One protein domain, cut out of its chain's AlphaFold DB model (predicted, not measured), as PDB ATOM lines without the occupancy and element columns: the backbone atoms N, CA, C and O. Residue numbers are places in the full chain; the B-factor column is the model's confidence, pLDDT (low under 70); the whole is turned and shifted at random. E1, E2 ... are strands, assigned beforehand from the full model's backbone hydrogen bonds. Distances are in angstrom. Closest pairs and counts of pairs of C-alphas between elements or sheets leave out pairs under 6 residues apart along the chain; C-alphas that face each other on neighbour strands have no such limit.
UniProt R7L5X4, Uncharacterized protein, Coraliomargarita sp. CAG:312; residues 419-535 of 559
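Overview. This is residues 419 to 535 of the 559 residues of an uncharacterized protein of Coraliomargarita sp. CAG:312 (UniProt R7L5X4). The chain is wound in stacked turns, E1 and E2, then E3 and E4, E5 and E6, and E7 and E8, with one strand of each turn in each of two walls, and the hairpin E9 and E10 crosses the last end of the winding. The walls are two sheets only partly face to face and with their strands crossed: E2, E4, E6 and E8 make one with hardly any curl, and E1, E3, E5 and E7, extended by E10 and E9, make the other, strongly twisted and curled. The printed part has 117 residues with no named helix and ten named strands, E1 to E10 along the chain, so numbered; the larger sheet has the order E1, E3, E5, E7, E10, E9 and is mixed, the smaller the order E2, E4, E6, E8 and is all parallel. The class is all strand, and the whole is compact and rounded, with a radius of gyration of the C-alphas of 13.4 A and spans of 37 by 31 by 26 A.

Along the chain. E1, residues 419 to 424, begins at C-alpha 419 at (105.154, 99.296, 158.884) and is 15.9 A long. E2 is residues 428 to 434, 19.3 A. E3, residues 438 to 446, is 22.1 A long and bends by 60 degrees at residue 441. E4 is residues 455 to 461, 19.2 A, and E5 is residues 468 to 472. E6 is residues 484 to 489, 16.7 A, and E7 is residues 496 to 500. E8, residues 510 to 512, begins at C-alpha 510 at (111.503, 100.422, 138.676). E9, residues 515 to 523, is 21.2 A long and bends by 64 degrees at residue 518. E10, residues 526 to 533, is 22.1 A long and ends at C-alpha 533 at (102.058, 104.499, 129.274).

Arrangement. In the larger sheet, whose edge strands are E1 and E9, E1 and E3 are parallel at 26 degrees, with N 423 and O 444 2.8 A apart. The pairing of E3 is staggered: it pairs with E5 over residues 438 to 440 and with E1 over residues 440 to 446. E3 and E5 are parallel at 51 degrees, with N 440 and O 469 2.8 A apart. E5 and E7 are parallel at 21 degrees, with N 470 and O 497 2.9 A apart. E7 and E10 are antiparallel at 141 degrees, with N 498 and O 527 2.8 A apart. The hairpin E9 and E10 is antiparallel at 152 degrees, with N 519 and O 530 2.8 A apart. In the smaller sheet, E2 and E4 are parallel at 15 degrees, with N 432 and O 458 2.9 A apart. E4 and E6 are parallel at 22 degrees, with N 459 and O 487 2.8 A apart. E6 and E8 are parallel at 18 degrees, with N 488 and O 511 2.8 A apart. The two sheets form a sandwich, two sheets face to face, their facing parts 8.4 A centre to centre, their best planes 33 degrees apart and their strands at 75 degrees. Between the sheets, the closest C-alphas of E3 and E6 are those of Phe 445 and Arg 484, 7.1 A apart, and those of E8 and E9 are Ile 510 and Phe 518, 7.3 A. E4 and E7 are apart, for instance.

Size, cuts and confidence. The two C-alphas farthest apart are those of Ala 451 and Asp 524, 40.7 A. The printed part has no cut. The link from E5 to E6, 11 residues, is long; those from E1 to E2, E2 to E3, E8 to E9 and E9 to E10 are tight. The mean pLDDT of the printed part is 89.6, and residues 425 to 427, 447 to 448 and 450 to 452 are under 70.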
ATOM      1  N   TRP A 419     104.048 100.265 158.987       83.94
ATOM      2  CA  TRP A 419     105.154  99.296 158.884       83.94
ATOM      3  C   TRP A 419     106.330  99.805 158.075       83.94
ATOM      4  O   TRP A 419     106.152 100.393 157.011       83.94
ATOM      5  N   LYS A 420     107.537  99.470 158.538       87.69
ATOM      6  CA  LYS A 420     108.730  99.399 157.693       87.69
ATOM      7  C   LYS A 420     108.930  97.953 157.237       87.69
ATOM      8  O   LYS A 420     108.887  97.038 158.065       87.69
ATOM      9  N   ILE A 421     109.154  97.752 155.941       86.00
ATOM     10  CA  ILE A 421     109.496  96.443 155.369       86.00
ATOM     11  C   ILE A 421     110.981  96.460 155.034       86.00
ATOM     12  O   ILE A 421     111.420  97.275 154.231       86.00
ATOM     13  N   ILE A 422     111.755  95.570 155.648       86.56
ATOM     14  CA  ILE A 422     113.148  95.340 155.276       86.56
ATOM     15  C   ILE A 422     113.212  94.121 154.374       86.56
ATOM     16  O   ILE A 422     112.838  93.022 154.781       86.56
ATOM     17  N   ILE A 423     113.735  94.322 153.178       84.56
ATOM     18  CA  ILE A 423     114.026  93.289 152.195       84.56
ATOM     19  C   ILE A 423     115.527  93.074 152.230       84.56
ATOM     20  O   ILE A 423     116.274  94.042 152.152       84.56
ATOM     21  N   GLY A 424     115.998  91.842 152.368       73.50
ATOM     22  CA  GLY A 424     117.430  91.604 152.360       73.50
ATOM     23  C   GLY A 424     117.865  90.202 151.988       73.50
ATOM     24  O   GLY A 424     117.055  89.304 151.796       73.50
ATOM     25  N   GLY A 425     119.181  90.025 151.906       61.97
ATOM     26  CA  GLY A 425     119.814  88.773 151.492       61.97
ATOM     27  C   GLY A 425     120.427  88.849 150.093       61.97
ATOM     28  O   GLY A 425     119.970  89.578 149.218       61.97
ATOM     29  N   VAL A 426     121.502  88.089 149.898       60.44
ATOM     30  CA  VAL A 426     122.241  88.007 148.631       60.44
ATOM     31  C   VAL A 426     121.415  87.191 147.628       60.44
ATOM     32  O   VAL A 426     121.130  86.028 147.900       60.44
ATOM     33  N   TYR A 427     121.036  87.792 146.491       69.00
ATOM     34  CA  TYR A 427     120.168  87.194 145.457       69.00
ATOM     35  C   TYR A 427     118.772  86.809 145.970       69.00
ATOM     36  O   TYR A 427     118.418  85.628 146.039       69.00
ATOM     37  N   SER A 428     117.977  87.806 146.358       77.62
ATOM     38  CA  SER A 428     116.615  87.577 146.841       77.62
ATOM     39  C   SER A 428     115.567  88.112 145.862       77.62
ATOM     40  O   SER A 428     115.550  89.299 145.543       77.62
ATOM     41  N   ASP A 429     114.681  87.223 145.402       89.06
ATOM     42  CA  ASP A 429     113.391  87.588 144.821       89.06
ATOM     43  C   ASP A 429     112.339  87.528 145.927       89.06
ATOM     44  O   ASP A 429     112.050  86.459 146.479       89.06
ATOM     45  N   VAL A 430     111.784  88.685 146.274       91.56
ATOM     46  CA  VAL A 430     110.811  88.839 147.358       91.56
ATOM     47  C   VAL A 430     109.507  89.383 146.803       91.56
ATOM     48  O   VAL A 430     109.517  90.248 145.939       91.56
ATOM     49  N   TYR A 431     108.382  88.900 147.323       94.56
ATOM     50  CA  TYR A 431     107.053  89.225 146.821       94.56
ATOM     51  C   TYR A 431     106.223  89.937 147.890       94.56
ATOM     52  O   TYR A 431     106.130  89.479 149.031       94.56
ATOM     53  N   VAL A 432     105.580  91.040 147.522       94.50
ATOM     54  CA  VAL A 432     104.604  91.742 148.361       94.50
ATOM     55  C   VAL A 432     103.359  91.988 147.525       94.50
ATOM     56  O   VAL A 432     103.400  92.736 146.556       94.50
ATOM     57  N   ASP A 433     102.240  91.389 147.917       96.12
ATOM     58  CA  ASP A 433     100.958  91.587 147.255       96.12
ATOM     59  C   ASP A 433     100.004  92.367 148.140       96.12
ATOM     60  O   ASP A 433      99.703  91.980 149.273       96.12
ATOM     61  N   LEU A 434      99.487  93.455 147.588       95.62
ATOM     62  CA  LEU A 434      98.606  94.381 148.273       95.62
ATOM     63  C   LEU A 434      97.246  94.379 147.577       95.62
ATOM     64  O   LEU A 434      97.100  94.909 146.479       95.62
ATOM     65  N   TYR A 435      96.234  93.806 148.223       95.06
ATOM     66  CA  TYR A 435      94.857  93.759 147.715       95.06
ATOM     67  C   TYR A 435      93.922  94.773 148.389       95.06
ATOM     68  O   TYR A 435      92.753  94.869 148.019       95.06
ATOM     69  N   ALA A 436      94.439  95.550 149.338       93.31
ATOM     70  CA  ALA A 436      93.754  96.651 150.008       93.31
ATOM     71  C   ALA A 436      94.720  97.821 150.220       93.31
ATOM     72  O   ALA A 436      95.937  97.617 150.248       93.31
ATOM     73  N   ASN A 437      94.182  99.029 150.400       93.94
ATOM     74  CA  ASN A 437      94.981 100.234 150.630       93.94
ATOM     75  C   ASN A 437      95.909 100.063 151.839       93.94
ATOM     76  O   ASN A 437      95.523  99.467 152.844       93.94
ATOM     77  N   GLN A 438      97.129 100.584 151.741       93.44
ATOM     78  CA  GLN A 438      98.115 100.502 152.819       93.44
ATOM     79  C   GLN A 438      98.726 101.870 153.103       93.44
ATOM     80  O   GLN A 438      98.976 102.648 152.179       93.44
ATOM     81  N   ASP A 439      99.015 102.115 154.380       92.56
ATOM     82  CA  ASP A 439      99.834 103.223 154.859       92.56
ATOM     83  C   ASP A 439     101.095 102.682 155.556       92.56
ATOM     84  O   ASP A 439     101.070 102.206 156.696       92.56
ATOM     85  N   LEU A 440     102.212 102.725 154.836       92.19
ATOM     86  CA  LEU A 440     103.504 102.193 155.254       92.19
ATOM     87  C   LEU A 440     104.486 103.332 155.555       92.19
ATOM     88  O   LEU A 440     104.350 104.463 155.094       92.19
ATOM     89  N   TYR A 441     105.514 103.029 156.340       92.19
ATOM     90  CA  TYR A 441     106.627 103.947 156.552       92.19
ATOM     91  C   TYR A 441     107.528 103.982 155.312       92.19
ATOM     92  O   TYR A 441     107.778 105.044 154.750       92.19
ATOM     93  N   GLY A 442     107.977 102.813 154.853       90.31
ATOM     94  CA  GLY A 442     108.844 102.691 153.685       90.31
ATOM     95  C   GLY A 442     109.447 101.300 153.534       90.31
ATOM     96  O   GLY A 442     109.230 100.417 154.376       90.31
ATOM     97  N   ILE A 443     110.217 101.119 152.462       90.06
ATOM     98  CA  ILE A 443     110.909  99.872 152.128       90.06
ATOM     99  C   ILE A 443     112.411 100.082 152.318       90.06
ATOM    100  O   ILE A 443     112.963 101.052 151.824       90.06
ATOM    101  N   SER A 444     113.095  99.198 153.031       88.38
ATOM    102  CA  SER A 444     114.555  99.235 153.173       88.38
ATOM    103  C   SER A 444     115.167  98.032 152.468       88.38
ATOM    104  O   SER A 444     114.680  96.914 152.642       88.38
ATOM    105  N   PHE A 445     116.233  98.253 151.700       85.88
ATOM    106  CA  PHE A 445     117.009  97.189 151.076       85.88
ATOM    107  C   PHE A 445     118.269  96.922 151.904       85.88
ATOM    108  O   PHE A 445     119.097  97.792 152.148       85.88
ATOM    109  N   TRP A 446     118.434  95.686 152.353       77.81
ATOM    110  CA  TRP A 446     119.556  95.258 153.173       77.81
ATOM    111  C   TRP A 446     120.338  94.152 152.471       77.81
ATOM    112  O   TRP A 446     119.952  92.985 152.466       77.81
ATOM    113  N   GLY A 447     121.472  94.502 151.879       69.00
ATOM    114  CA  GLY A 447     122.300  93.553 151.145       69.00
ATOM    115  C   GLY A 447     123.626  94.168 150.729       69.00
ATOM    116  O   GLY A 447     123.768  95.386 150.698       69.00
ATOM    117  N   ASP A 448     124.603  93.307 150.450       65.81
ATOM    118  CA  ASP A 448     125.911  93.723 149.956       65.81
ATOM    119  C   ASP A 448     125.892  93.822 148.423       65.81
ATOM    120  O   ASP A 448     125.736  92.812 147.726       65.81
ATOM    121  N   GLU A 449     126.067  95.041 147.909       73.75
ATOM    122  CA  GLU A 449     126.175  95.335 146.475       73.75
ATOM    123  C   GLU A 449     127.558  94.966 145.900       73.75
ATOM    124  O   GLU A 449     127.722  94.880 144.683       73.75
ATOM    125  N   SER A 450     128.556  94.680 146.751       66.31
ATOM    126  CA  SER A 450     129.979  94.555 146.378       66.31
ATOM    127  C   SER A 450     130.312  93.419 145.397       66.31
ATOM    128  O   SER A 450     131.449  93.332 144.930       66.31
ATOM    129  N   ALA A 451     129.353  92.547 145.066       62.03
ATOM    130  CA  ALA A 451     129.515  91.446 144.110       62.03
ATOM    131  C   ALA A 451     128.527  91.486 142.923       62.03
ATOM    132  O   ALA A 451     128.417  90.502 142.191       62.03
ATOM    133  N   GLY A 452     127.820  92.603 142.712       69.62
ATOM    134  CA  GLY A 452     126.812  92.731 141.652       69.62
ATOM    135  C   GLY A 452     125.526  91.942 141.931       69.62
ATOM    136  O   GLY A 452     124.844  91.495 141.011       69.62
ATOM    137  N   ASN A 453     125.228  91.712 143.209       76.44
ATOM    138  CA  ASN A 453     124.087  90.917 143.643       76.44
ATOM    139  C   ASN A 453     122.810  91.741 143.548       76.44
ATOM    140  O   ASN A 453     122.702  92.770 144.206       76.44
ATOM    141  N   THR A 454     121.823  91.261 142.799       82.88
ATOM    142  CA  THR A 454     120.526  91.930 142.706       82.88
ATOM    143  C   THR A 454     119.577  91.464 143.808       82.88
ATOM    144  O   THR A 454     119.507  90.276 144.130       82.88
ATOM    145  N   THR A 455     118.822  92.402 144.367       87.06
ATOM    146  CA  THR A 455     117.649  92.160 145.211       87.06
ATOM    147  C   THR A 455     116.442  92.756 144.508       87.06
ATOM    148  O   THR A 455     116.439  93.951 144.208       87.06
ATOM    149  N   THR A 456     115.430  91.933 144.249       89.69
ATOM    150  CA  THR A 456     114.226  92.349 143.525       89.69
ATOM    151  C   THR A 456     113.014  92.247 144.437       89.69
ATOM    152  O   THR A 456     112.701  91.176 144.966       89.69
ATOM    153  N   LEU A 457     112.313  93.367 144.594       93.00
ATOM    154  CA  LEU A 457     110.965  93.406 145.140       93.00
ATOM    155  C   LEU A 457     109.955  93.278 144.000       93.00
ATOM    156  O   LEU A 457     109.814  94.188 143.191       93.00
ATOM    157  N   HIS A 458     109.196  92.193 143.997       95.38
ATOM    158  CA  HIS A 458     108.005  92.015 143.175       95.38
ATOM    159  C   HIS A 458     106.793  92.539 143.951       95.38
ATOM    160  O   HIS A 458     106.342  91.914 144.913       95.38
ATOM    161  N   LEU A 459     106.288  93.709 143.568       96.38
ATOM    162  CA  LEU A 459     105.160  94.386 144.202       96.38
ATOM    163  C   LEU A 459     103.890  94.220 143.358       96.38
ATOM    164  O   LEU A 459     103.762  94.807 142.285       96.38
ATOM    165  N   THR A 460     102.908  93.477 143.860       97.50
ATOM    166  CA  THR A 460     101.594  93.360 143.215       97.50
ATOM    167  C   THR A 460     100.617  94.359 143.820       97.50
ATOM    168  O   THR A 460     100.347  94.325 145.021       97.50
ATOM    169  N   LEU A 461     100.026  95.207 142.981       96.88
ATOM    170  CA  LEU A 461      98.922  96.092 143.339       96.88
ATOM    171  C   LEU A 461      97.613  95.494 142.812       96.88
ATOM    172  O   LEU A 461      97.375  95.426 141.605       96.88
ATOM    173  N   GLY A 462      96.766  95.027 143.727       94.19
ATOM    174  CA  GLY A 462      95.475  94.427 143.408       94.19
ATOM    175  C   GLY A 462      94.524  95.414 142.732       94.19
ATOM    176  O   GLY A 462      94.596  96.622 142.941       94.19
ATOM    177  N   GLU A 463      93.580  94.902 141.942       89.00
ATOM    178  CA  GLU A 463      92.701  95.733 141.101       89.00
ATOM    179  C   GLU A 463      91.910  96.797 141.878       89.00
ATOM    180  O   GLU A 463      91.678  97.889 141.350       89.00
ATOM    181  N   ASN A 464      91.541  96.474 143.123       84.94
ATOM    182  CA  ASN A 464      90.764  97.315 144.036       84.94
ATOM    183  C   ASN A 464      91.622  98.270 144.884       84.94
ATOM    184  O   ASN A 464      91.066  99.103 145.597       84.94
ATOM    185  N   LEU A 465      92.952  98.157 144.830       91.75
ATOM    186  CA  LEU A 465      93.846  99.062 145.540       91.75
ATOM    187  C   LEU A 465      93.847 100.411 144.821       91.75
ATOM    188  O   LEU A 465      94.201 100.515 143.645       91.75
ATOM    189  N   THR A 466      93.437 101.454 145.539       90.81
ATOM    190  CA  THR A 466      93.392 102.825 145.018       90.81
ATOM    191  C   THR A 466      94.562 103.666 145.501       90.81
ATOM    192  O   THR A 466      94.871 104.672 144.873       90.81
ATOM    193  N   SER A 467      95.183 103.293 146.625       92.06
ATOM    194  CA  SER A 467      96.312 104.024 147.196       92.06
ATOM    195  C   SER A 467      97.253 103.107 147.974       92.06
ATOM    196  O   SER A 467      96.830 102.374 148.870       92.06
ATOM    197  N   LEU A 468      98.545 103.217 147.672       95.88
ATOM    198  CA  LEU A 468      99.655 102.825 148.531       95.88
ATOM    199  C   LEU A 468     100.346 104.109 148.994       95.88
ATOM    200  O   LEU A 468     100.953 104.820 148.193       95.88
ATOM    201  N   THR A 469     100.244 104.407 150.285       95.25
ATOM    202  CA  THR A 469     100.882 105.569 150.903       95.25
ATOM    203  C   THR A 469     102.141 105.141 151.643       95.25
ATOM    204  O   THR A 469     102.135 104.166 152.392       95.25
ATOM    205  N   LEU A 470     103.222 105.881 151.423       94.75
ATOM    206  CA  LEU A 470     104.534 105.669 152.019       94.75
ATOM    207  C   LEU A 470     105.033 106.996 152.605       94.75
ATOM    208  O   LEU A 470     104.835 108.056 152.006       94.75
ATOM    209  N   ASP A 471     105.712 106.978 153.752       94.06
ATOM    210  CA  ASP A 471     106.430 108.179 154.204       94.06
ATOM    211  C   ASP A 471     107.661 108.429 153.309       94.06
ATOM    212  O   ASP A 471     107.929 109.569 152.932       94.06
ATOM    213  N   THR A 472     108.348 107.363 152.894       91.44
ATOM    214  CA  THR A 472     109.414 107.367 151.880       91.44
ATOM    215  C   THR A 472     109.376 106.072 151.067       91.44
ATOM    216  O   THR A 472     109.009 105.027 151.607       91.44
ATOM    217  N   LEU A 473     109.747 106.112 149.780       89.69
ATOM    218  CA  LEU A 473     109.845 104.891 148.968       89.69
ATOM    219  C   LEU A 473     110.932 103.972 149.534       89.69
ATOM    220  O   LEU A 473     110.639 102.851 149.950       89.69
ATOM    221  N   VAL A 474     112.159 104.497 149.603       89.50
ATOM    222  CA  VAL A 474     113.310 103.827 150.208       89.50
ATOM    223  C   VAL A 474     113.611 104.435 151.581       89.50
ATOM    224  O   VAL A 474     113.702 105.654 151.741       89.50
ATOM    225  N   ALA A 475     113.702 103.588 152.602       84.38
ATOM    226  CA  ALA A 475     113.911 103.946 154.002       84.38
ATOM    227  C   ALA A 475     115.374 103.758 154.442       84.38
ATOM    228  O   ALA A 475     116.190 103.175 153.737       84.38
ATOM    229  N   ASP A 476     115.689 104.229 155.653       82.56
ATOM    230  CA  ASP A 476     116.998 104.087 156.316       82.56
ATOM    231  C   ASP A 476     118.182 104.769 155.593       82.56
ATOM    232  O   ASP A 476     119.337 104.412 155.809       82.56
ATOM    233  N   GLY A 477     117.898 105.805 154.793       71.06
ATOM    234  CA  GLY A 477     118.920 106.583 154.076       71.06
ATOM    235  C   GLY A 477     119.518 105.852 152.876       71.06
ATOM    236  O   GLY A 477     120.567 106.251 152.381       71.06
ATOM    237  N   ASP A 478     118.862 104.779 152.449       79.31
ATOM    238  CA  ASP A 478     119.263 103.962 151.321       79.31
ATOM    239  C   ASP A 478     118.683 104.503 150.000       79.31
ATOM    240  O   ASP A 478     117.842 105.409 150.003       79.31
ATOM    241  N   THR A 479     119.137 103.960 148.870       87.88
ATOM    242  CA  THR A 479     118.709 104.383 147.526       87.88
ATOM    243  C   THR A 479     118.402 103.199 146.618       87.88
ATOM    244  O   THR A 479     118.970 102.108 146.763       87.88
ATOM    245  N   LEU A 480     117.523 103.418 145.639       90.31
ATOM    246  CA  LEU A 480     117.404 102.527 144.485       90.31
ATOM    247  C   LEU A 480     118.661 102.615 143.616       90.31
ATOM    248  O   LEU A 480     119.096 103.699 143.230       90.31
ATOM    249  N   THR A 481     119.203 101.452 143.270       90.50
ATOM    250  CA  THR A 481     120.415 101.279 142.458       90.50
ATOM    251  C   THR A 481     120.146 100.254 141.358       90.50
ATOM    252  O   THR A 481     119.084  99.633 141.323       90.50
ATOM    253  N   GLU A 482     121.100 100.015 140.458       89.44
ATOM    254  CA  GLU A 482     120.998  98.931 139.464       89.44
ATOM    255  C   GLU A 482     120.941  97.518 140.092       89.44
ATOM    256  O   GLU A 482     120.643  96.544 139.402       89.44
ATOM    257  N   TYR A 483     121.189  97.410 141.403       88.31
ATOM    258  CA  TYR A 483     121.153  96.167 142.175       88.31
ATOM    259  C   TYR A 483     119.918  96.041 143.075       88.31
ATOM    260  O   TYR A 483     119.680  94.972 143.639       88.31
ATOM    261  N   ARG A 484     119.117  97.100 143.212       89.12
ATOM    262  CA  ARG A 484     117.920  97.140 144.063       89.12
ATOM    263  C   ARG A 484     116.723  97.498 143.211       89.12
ATOM    264  O   ARG A 484     116.499  98.662 142.885       89.12
ATOM    265  N   LEU A 485     116.004  96.464 142.808       91.00
ATOM    266  CA  LEU A 485     114.994  96.541 141.767       91.00
ATOM    267  C   LEU A 485     113.596  96.453 142.376       91.00
ATOM    268  O   LEU A 485     113.374  95.714 143.338       91.00
ATOM    269  N   ILE A 486     112.649  97.183 141.789       94.38
ATOM    270  CA  ILE A 486     111.223  97.061 142.099       94.38
ATOM    271  C   ILE A 486     110.487  96.740 140.802       94.38
ATOM    272  O   ILE A 486     110.464  97.557 139.886       94.38
ATOM    273  N   ASP A 487     109.848  95.579 140.743       96.00
ATOM    274  CA  ASP A 487     108.959  95.206 139.648       96.00
ATOM    275  C   ASP A 487     107.504  95.283 140.109       96.00
ATOM    276  O   ASP A 487     107.121  94.641 141.088       96.00
ATOM    277  N   ILE A 488     106.691  96.101 139.440       97.69
ATOM    278  CA  ILE A 488     105.325  96.412 139.859       97.69
ATOM    279  C   ILE A 488     104.316  95.781 138.901       97.69
ATOM    280  O   ILE A 488     104.172  96.185 137.745       97.69
ATOM    281  N   THR A 489     103.520  94.852 139.422       97.31
ATOM    282  CA  THR A 489     102.355  94.298 138.725       97.31
ATOM    283  C   THR A 489     101.097  95.084 139.091       97.31
ATOM    284  O   THR A 489     100.848  95.357 140.263       97.31
ATOM    285  N   GLY A 490     100.275  95.440 138.097       94.94
ATOM    286  CA  GLY A 490      99.024  96.184 138.319       94.94
ATOM    287  C   GLY A 490      99.207  97.692 138.532       94.94
ATOM    288  O   GLY A 490      98.298  98.356 139.035       94.94
ATOM    289  N   PHE A 491     100.367  98.243 138.155       96.31
ATOM    290  CA  PHE A 491     100.659  99.672 138.271       96.31
ATOM    291  C   PHE A 491      99.627 100.539 137.537       96.31
ATOM    292  O   PHE A 491      99.217 100.260 136.409       96.31
ATOM    293  N   LYS A 492      99.235 101.634 138.188       95.06
ATOM    294  CA  LYS A 492      98.441 102.719 137.610       95.06
ATOM    295  C   LYS A 492      99.032 104.030 138.126       95.06
ATOM    296  O   LYS A 492      99.437 104.106 139.287       95.06
ATOM    297  N   ASN A 493      99.053 105.053 137.277       95.75
ATOM    298  CA  ASN A 493      99.442 106.396 137.705       95.75
ATOM    299  C   ASN A 493      98.556 106.863 138.869       95.75
ATOM    300  O   ASN A 493      97.358 106.567 138.903       95.75
ATOM    301  N   ASN A 494      99.148 107.623 139.788       95.19
ATOM    302  CA  ASN A 494      98.540 108.160 141.005       95.19
ATOM    303  C   ASN A 494      98.132 107.114 142.059       95.19
ATOM    304  O   ASN A 494      97.362 107.431 142.963       95.19
ATOM    305  N   THR A 495      98.652 105.884 141.977       95.94
ATOM    306  CA  THR A 495      98.392 104.845 142.989       95.94
ATOM    307  C   THR A 495      99.429 104.836 144.112       95.94
ATOM    308  O   THR A 495      99.075 104.564 145.256       95.94
ATOM    309  N   ILE A 496     100.700 105.126 143.820       97.19
ATOM    310  CA  ILE A 496     101.782 105.126 144.818       97.19
ATOM    311  C   ILE A 496     102.118 106.571 145.184       97.19
ATOM    312  O   ILE A 496     102.607 107.325 144.343       97.19
ATOM    313  N   PHE A 497     101.869 106.938 146.439       97.25
ATOM    314  CA  PHE A 497     102.157 108.258 146.992       97.25
ATOM    315  C   PHE A 497     103.256 108.171 148.051       97.25
ATOM    316  O   PHE A 497     103.170 107.352 148.968       97.25
ATOM    317  N   VAL A 498     104.248 109.056 147.964       96.38
ATOM    318  CA  VAL A 498     105.319 109.200 148.954       96.38
ATOM    319  C   VAL A 498     105.282 110.593 149.579       96.38
ATOM    320  O   VAL A 498     105.164 111.598 148.877       96.38
ATOM    321  N   LYS A 499     105.423 110.686 150.903       95.06
ATOM    322  CA  LYS A 499     105.519 111.990 151.587       95.06
ATOM    323  C   LYS A 499     106.875 112.656 151.430       95.06
ATOM    324  O   LYS A 499     106.969 113.858 151.643       95.06
ATOM    325  N   SER A 500     107.910 111.881 151.127       92.00
ATOM    326  CA  SER A 500     109.272 112.329 150.863       92.00
ATOM    327  C   SER A 500     109.878 111.451 149.778       92.00
ATOM    328  O   SER A 500     109.835 110.227 149.880       92.00
ATOM    329  N   LYS A 501     110.458 112.074 148.749       90.19
ATOM    330  CA  LYS A 501     111.270 111.380 147.740       90.19
ATOM    331  C   LYS A 501     112.756 111.489 148.070       90.19
ATOM    332  O   LYS A 501     113.172 112.466 148.697       90.19
ATOM    333  N   ASN A 502     113.543 110.531 147.596       88.94
ATOM    334  CA  ASN A 502     114.992 110.645 147.531       88.94
ATOM    335  C   ASN A 502     115.399 110.920 146.074       88.94
ATOM    336  O   ASN A 502     115.061 110.153 145.177       88.94
ATOM    337  N   ASP A 503     116.086 112.035 145.822       87.44
ATOM    338  CA  ASP A 503     116.535 112.407 144.470       87.44
ATOM    339  C   ASP A 503     117.690 111.540 143.954       87.44
ATOM    340  O   ASP A 503     117.993 111.563 142.761       87.44
ATOM    341  N   GLU A 504     118.324 110.774 144.841       90.56
ATOM    342  CA  GLU A 504     119.364 109.809 144.492       90.56
ATOM    343  C   GLU A 504     118.789 108.453 144.041       90.56
ATOM    344  O   GLU A 504     119.544 107.614 143.552       90.56
ATOM    345  N   ASP A 505     117.472 108.234 144.165       91.81
ATOM    346  CA  ASP A 505     116.831 107.003 143.699       91.81
ATOM    347  C   ASP A 505     116.906 106.878 142.172       91.81
ATOM    348  O   ASP A 505     116.368 107.696 141.416       91.81
ATOM    349  N   LEU A 506     117.513 105.788 141.699       94.12
ATOM    350  CA  LEU A 506     117.543 105.450 140.283       94.12
ATOM    351  C   LEU A 506     116.177 104.904 139.831       94.12
ATOM    352  O   LEU A 506     115.942 103.700 139.834       94.12
ATOM    353  N   LEU A 507     115.272 105.781 139.387       95.44
ATOM    354  CA  LEU A 507     113.918 105.381 138.955       95.44
ATOM    355  C   LEU A 507     113.888 104.396 137.774       95.44
ATOM    356  O   LEU A 507     112.882 103.722 137.573       95.44
ATOM    357  N   SER A 508     114.976 104.263 137.005       94.62
ATOM    358  CA  SER A 508     115.087 103.218 135.977       94.62
ATOM    359  C   SER A 508     115.202 101.801 136.549       94.62
ATOM    360  O   SER A 508     115.101 100.843 135.788       94.62
ATOM    361  N   SER A 509     115.407 101.660 137.861       94.06
ATOM    362  CA  SER A 509     115.349 100.387 138.591       94.06
ATOM    363  C   SER A 509     113.921  99.957 138.943       94.06
ATOM    364  O   SER A 509     113.733  98.913 139.568       94.06
ATOM    365  N   ILE A 510     112.921 100.755 138.555       96.69
ATOM    366  CA  ILE A 510     111.503 100.422 138.676       96.69
ATOM    367  C   ILE A 510     110.978  99.971 137.311       96.69
ATOM    368  O   ILE A 510     111.154 100.665 136.304       96.69
ATOM    369  N   SER A 511     110.295  98.829 137.276       96.81
ATOM    370  CA  SER A 511     109.585  98.325 136.099       96.81
ATOM    371  C   SER A 511     108.098  98.130 136.377       96.81
ATOM    372  O   SER A 511     107.689  97.863 137.502       96.81
ATOM    373  N   ALA A 512     107.277  98.285 135.338       96.81
ATOM    374  CA  ALA A 512     105.885  97.854 135.331       96.81
ATOM    375  C   ALA A 512     105.440  97.562 133.896       96.81
ATOM    376  O   ALA A 512     105.801  98.295 132.968       96.81
ATOM    377  N   ASP A 513     104.642  96.512 133.704       92.12
ATOM    378  CA  ASP A 513     104.149  96.142 132.375       92.12
ATOM    379  C   ASP A 513     103.281  97.254 131.761       92.12
ATOM    380  O   ASP A 513     102.439  97.853 132.431       92.12
ATOM    381  N   GLY A 514     103.498  97.550 130.480       90.94
ATOM    382  CA  GLY A 514     102.807  98.629 129.766       90.94
ATOM    383  C   GLY A 514     103.271 100.055 130.100       90.94
ATOM    384  O   GLY A 514     102.700 101.008 129.563       90.94
ATOM    385  N   PHE A 515     104.312 100.243 130.918       94.56
ATOM    386  CA  PHE A 515     104.837 101.562 131.292       94.56
ATOM    387  C   PHE A 515     106.344 101.695 131.046       94.56
ATOM    388  O   PHE A 515     107.083 100.715 130.961       94.56
ATOM    389  N   LYS A 516     106.806 102.938 130.907       93.69
ATOM    390  CA  LYS A 516     108.224 103.308 130.829       93.69
ATOM    391  C   LYS A 516     108.453 104.706 131.403       93.69
ATOM    392  O   LYS A 516     107.495 105.454 131.581       93.69
ATOM    393  N   ASP A 517     109.718 105.077 131.590       94.38
ATOM    394  CA  ASP A 517     110.135 106.436 131.957       94.38
ATOM    395  C   ASP A 517     109.433 106.938 133.245       94.38
ATOM    396  O   ASP A 517     108.624 107.865 133.203       94.38
ATOM    397  N   PHE A 518     109.704 106.289 134.387       96.94
ATOM    398  CA  PHE A 518     109.149 106.671 135.694       96.94
ATOM    399  C   PHE A 518     109.634 108.057 136.154       96.94
ATOM    400  O   PHE A 518     110.792 108.423 135.947       96.94
ATOM    401  N   TYR A 519     108.753 108.820 136.805       96.12
ATOM    402  CA  TYR A 519     109.020 110.160 137.327       96.12
ATOM    403  C   TYR A 519     108.181 110.477 138.571       96.12
ATOM    404  O   TYR A 519     107.131 109.880 138.814       96.12
ATOM    405  N   TRP A 520     108.643 111.462 139.343       96.75
ATOM    406  CA  TRP A 520     107.911 112.018 140.479       96.75
ATOM    407  C   TRP A 520     107.048 113.205 140.043       96.75
ATOM    408  O   TRP A 520     107.566 114.172 139.482       96.75
ATOM    409  N   GLU A 521     105.751 113.161 140.340       96.62
ATOM    410  CA  GLU A 521     104.832 114.292 140.176       96.62
ATOM    411  C   GLU A 521     104.544 114.930 141.538       96.62
ATOM    412  O   GLU A 521     104.044 114.269 142.448       96.62
ATOM    413  N   GLU A 522     104.899 116.205 141.697       95.81
ATOM    414  CA  GLU A 522     104.689 116.957 142.938       95.81
ATOM    415  C   GLU A 522     103.214 117.318 143.138       95.81
ATOM    416  O   GLU A 522     102.515 117.715 142.205       95.81
ATOM    417  N   THR A 523     102.759 117.217 144.384       94.12
ATOM    418  CA  THR A 523     101.407 117.579 144.815       94.12
ATOM    419  C   THR A 523     101.444 118.283 146.170       94.12
ATOM    420  O   THR A 523     102.494 118.383 146.808       94.12
ATOM    421  N   ASP A 524     100.285 118.741 146.646       88.56
ATOM    422  CA  ASP A 524     100.156 119.321 147.982       88.56
ATOM    423  C   ASP A 524     100.466 118.272 149.068       88.56
ATOM    424  O   ASP A 524      99.608 117.489 149.477       88.56
ATOM    425  N   GLY A 525     101.706 118.278 149.565       88.88
ATOM    426  CA  GLY A 525     102.143 117.463 150.704       88.88
ATOM    427  C   GLY A 525     102.920 116.186 150.365       88.88
ATOM    428  O   GLY A 525     103.193 115.410 151.281       88.88
ATOM    429  N   GLY A 526     103.293 115.966 149.099       96.06
ATOM    430  CA  GLY A 526     104.151 114.846 148.701       96.06
ATOM    431  C   GLY A 526     104.229 114.642 147.189       96.06
ATOM    432  O   GLY A 526     103.947 115.554 146.409       96.06
ATOM    433  N   TRP A 527     104.596 113.431 146.772       97.19
ATOM    434  CA  TRP A 527     104.848 113.082 145.374       97.19
ATOM    435  C   TRP A 527     104.146 111.781 144.981       97.19
ATOM    436  O   TRP A 527     104.169 110.808 145.732       97.19
ATOM    437  N   TYR A 528     103.576 111.738 143.778       97.31
ATOM    438  CA  TYR A 528     103.131 110.489 143.158       97.31
ATOM    439  C   TYR A 528     104.226 109.913 142.263       97.31
ATOM    440  O   TYR A 528     104.873 110.648 141.513       97.31
ATOM    441  N   LEU A 529     104.408 108.592 142.322       97.31
ATOM    442  CA  LEU A 529     105.197 107.866 141.331       97.31
ATOM    443  C   LEU A 529     104.327 107.628 140.095       97.31
ATOM    444  O   LEU A 529     103.342 106.889 140.165       97.31
ATOM    445  N   ASN A 530     104.709 108.233 138.975       97.44
ATOM    446  CA  ASN A 530     104.011 108.130 137.699       97.44
ATOM    447  C   ASN A 530     104.954 107.638 136.599       97.44
ATOM    448  O   ASN A 530     106.174 107.704 136.719       97.44
ATOM    449  N   ALA A 531     104.383 107.123 135.514       97.19
ATOM    450  CA  ALA A 531     105.121 106.661 134.347       97.19
ATOM    451  C   ALA A 531     104.367 106.969 133.048       97.19
ATOM    452  O   ALA A 531     103.164 107.265 133.030       97.19
ATOM    453  N   ILE A 532     105.090 106.902 131.933       95.25
ATOM    454  CA  ILE A 532     104.538 107.081 130.593       95.25
ATOM    455  C   ILE A 532     103.991 105.736 130.112       95.25
ATOM    456  O   ILE A 532     104.739 104.777 129.931       95.25
ATOM    457  N   ALA A 533     102.683 105.678 129.861       90.69
ATOM    458  CA  ALA A 533     102.058 104.499 129.274       90.69
ATOM    459  C   ALA A 533     102.623 104.231 127.867       90.69
ATOM    460  O   ALA A 533     102.652 105.119 127.006       90.69
ATOM    461  N   VAL A 534     103.050 102.996 127.622       86.56
ATOM    462  CA  VAL A 534     103.416 102.502 126.295       86.56
ATOM    463  C   VAL A 534     102.124 102.032 125.626       86.56
ATOM    464  O   VAL A 534     101.503 101.092 126.119       86.56
ATOM    465  N   PRO A 535     101.670 102.663 124.526       73.00
ATOM    466  CA  PRO A 535     100.401 102.279 123.926       73.00
ATOM    467  C   PRO A 535     100.471 100.832 123.441       73.00
ATOM    468  O   PRO A 535     101.394 100.462 122.711       73.00
TER     469      PRO A 535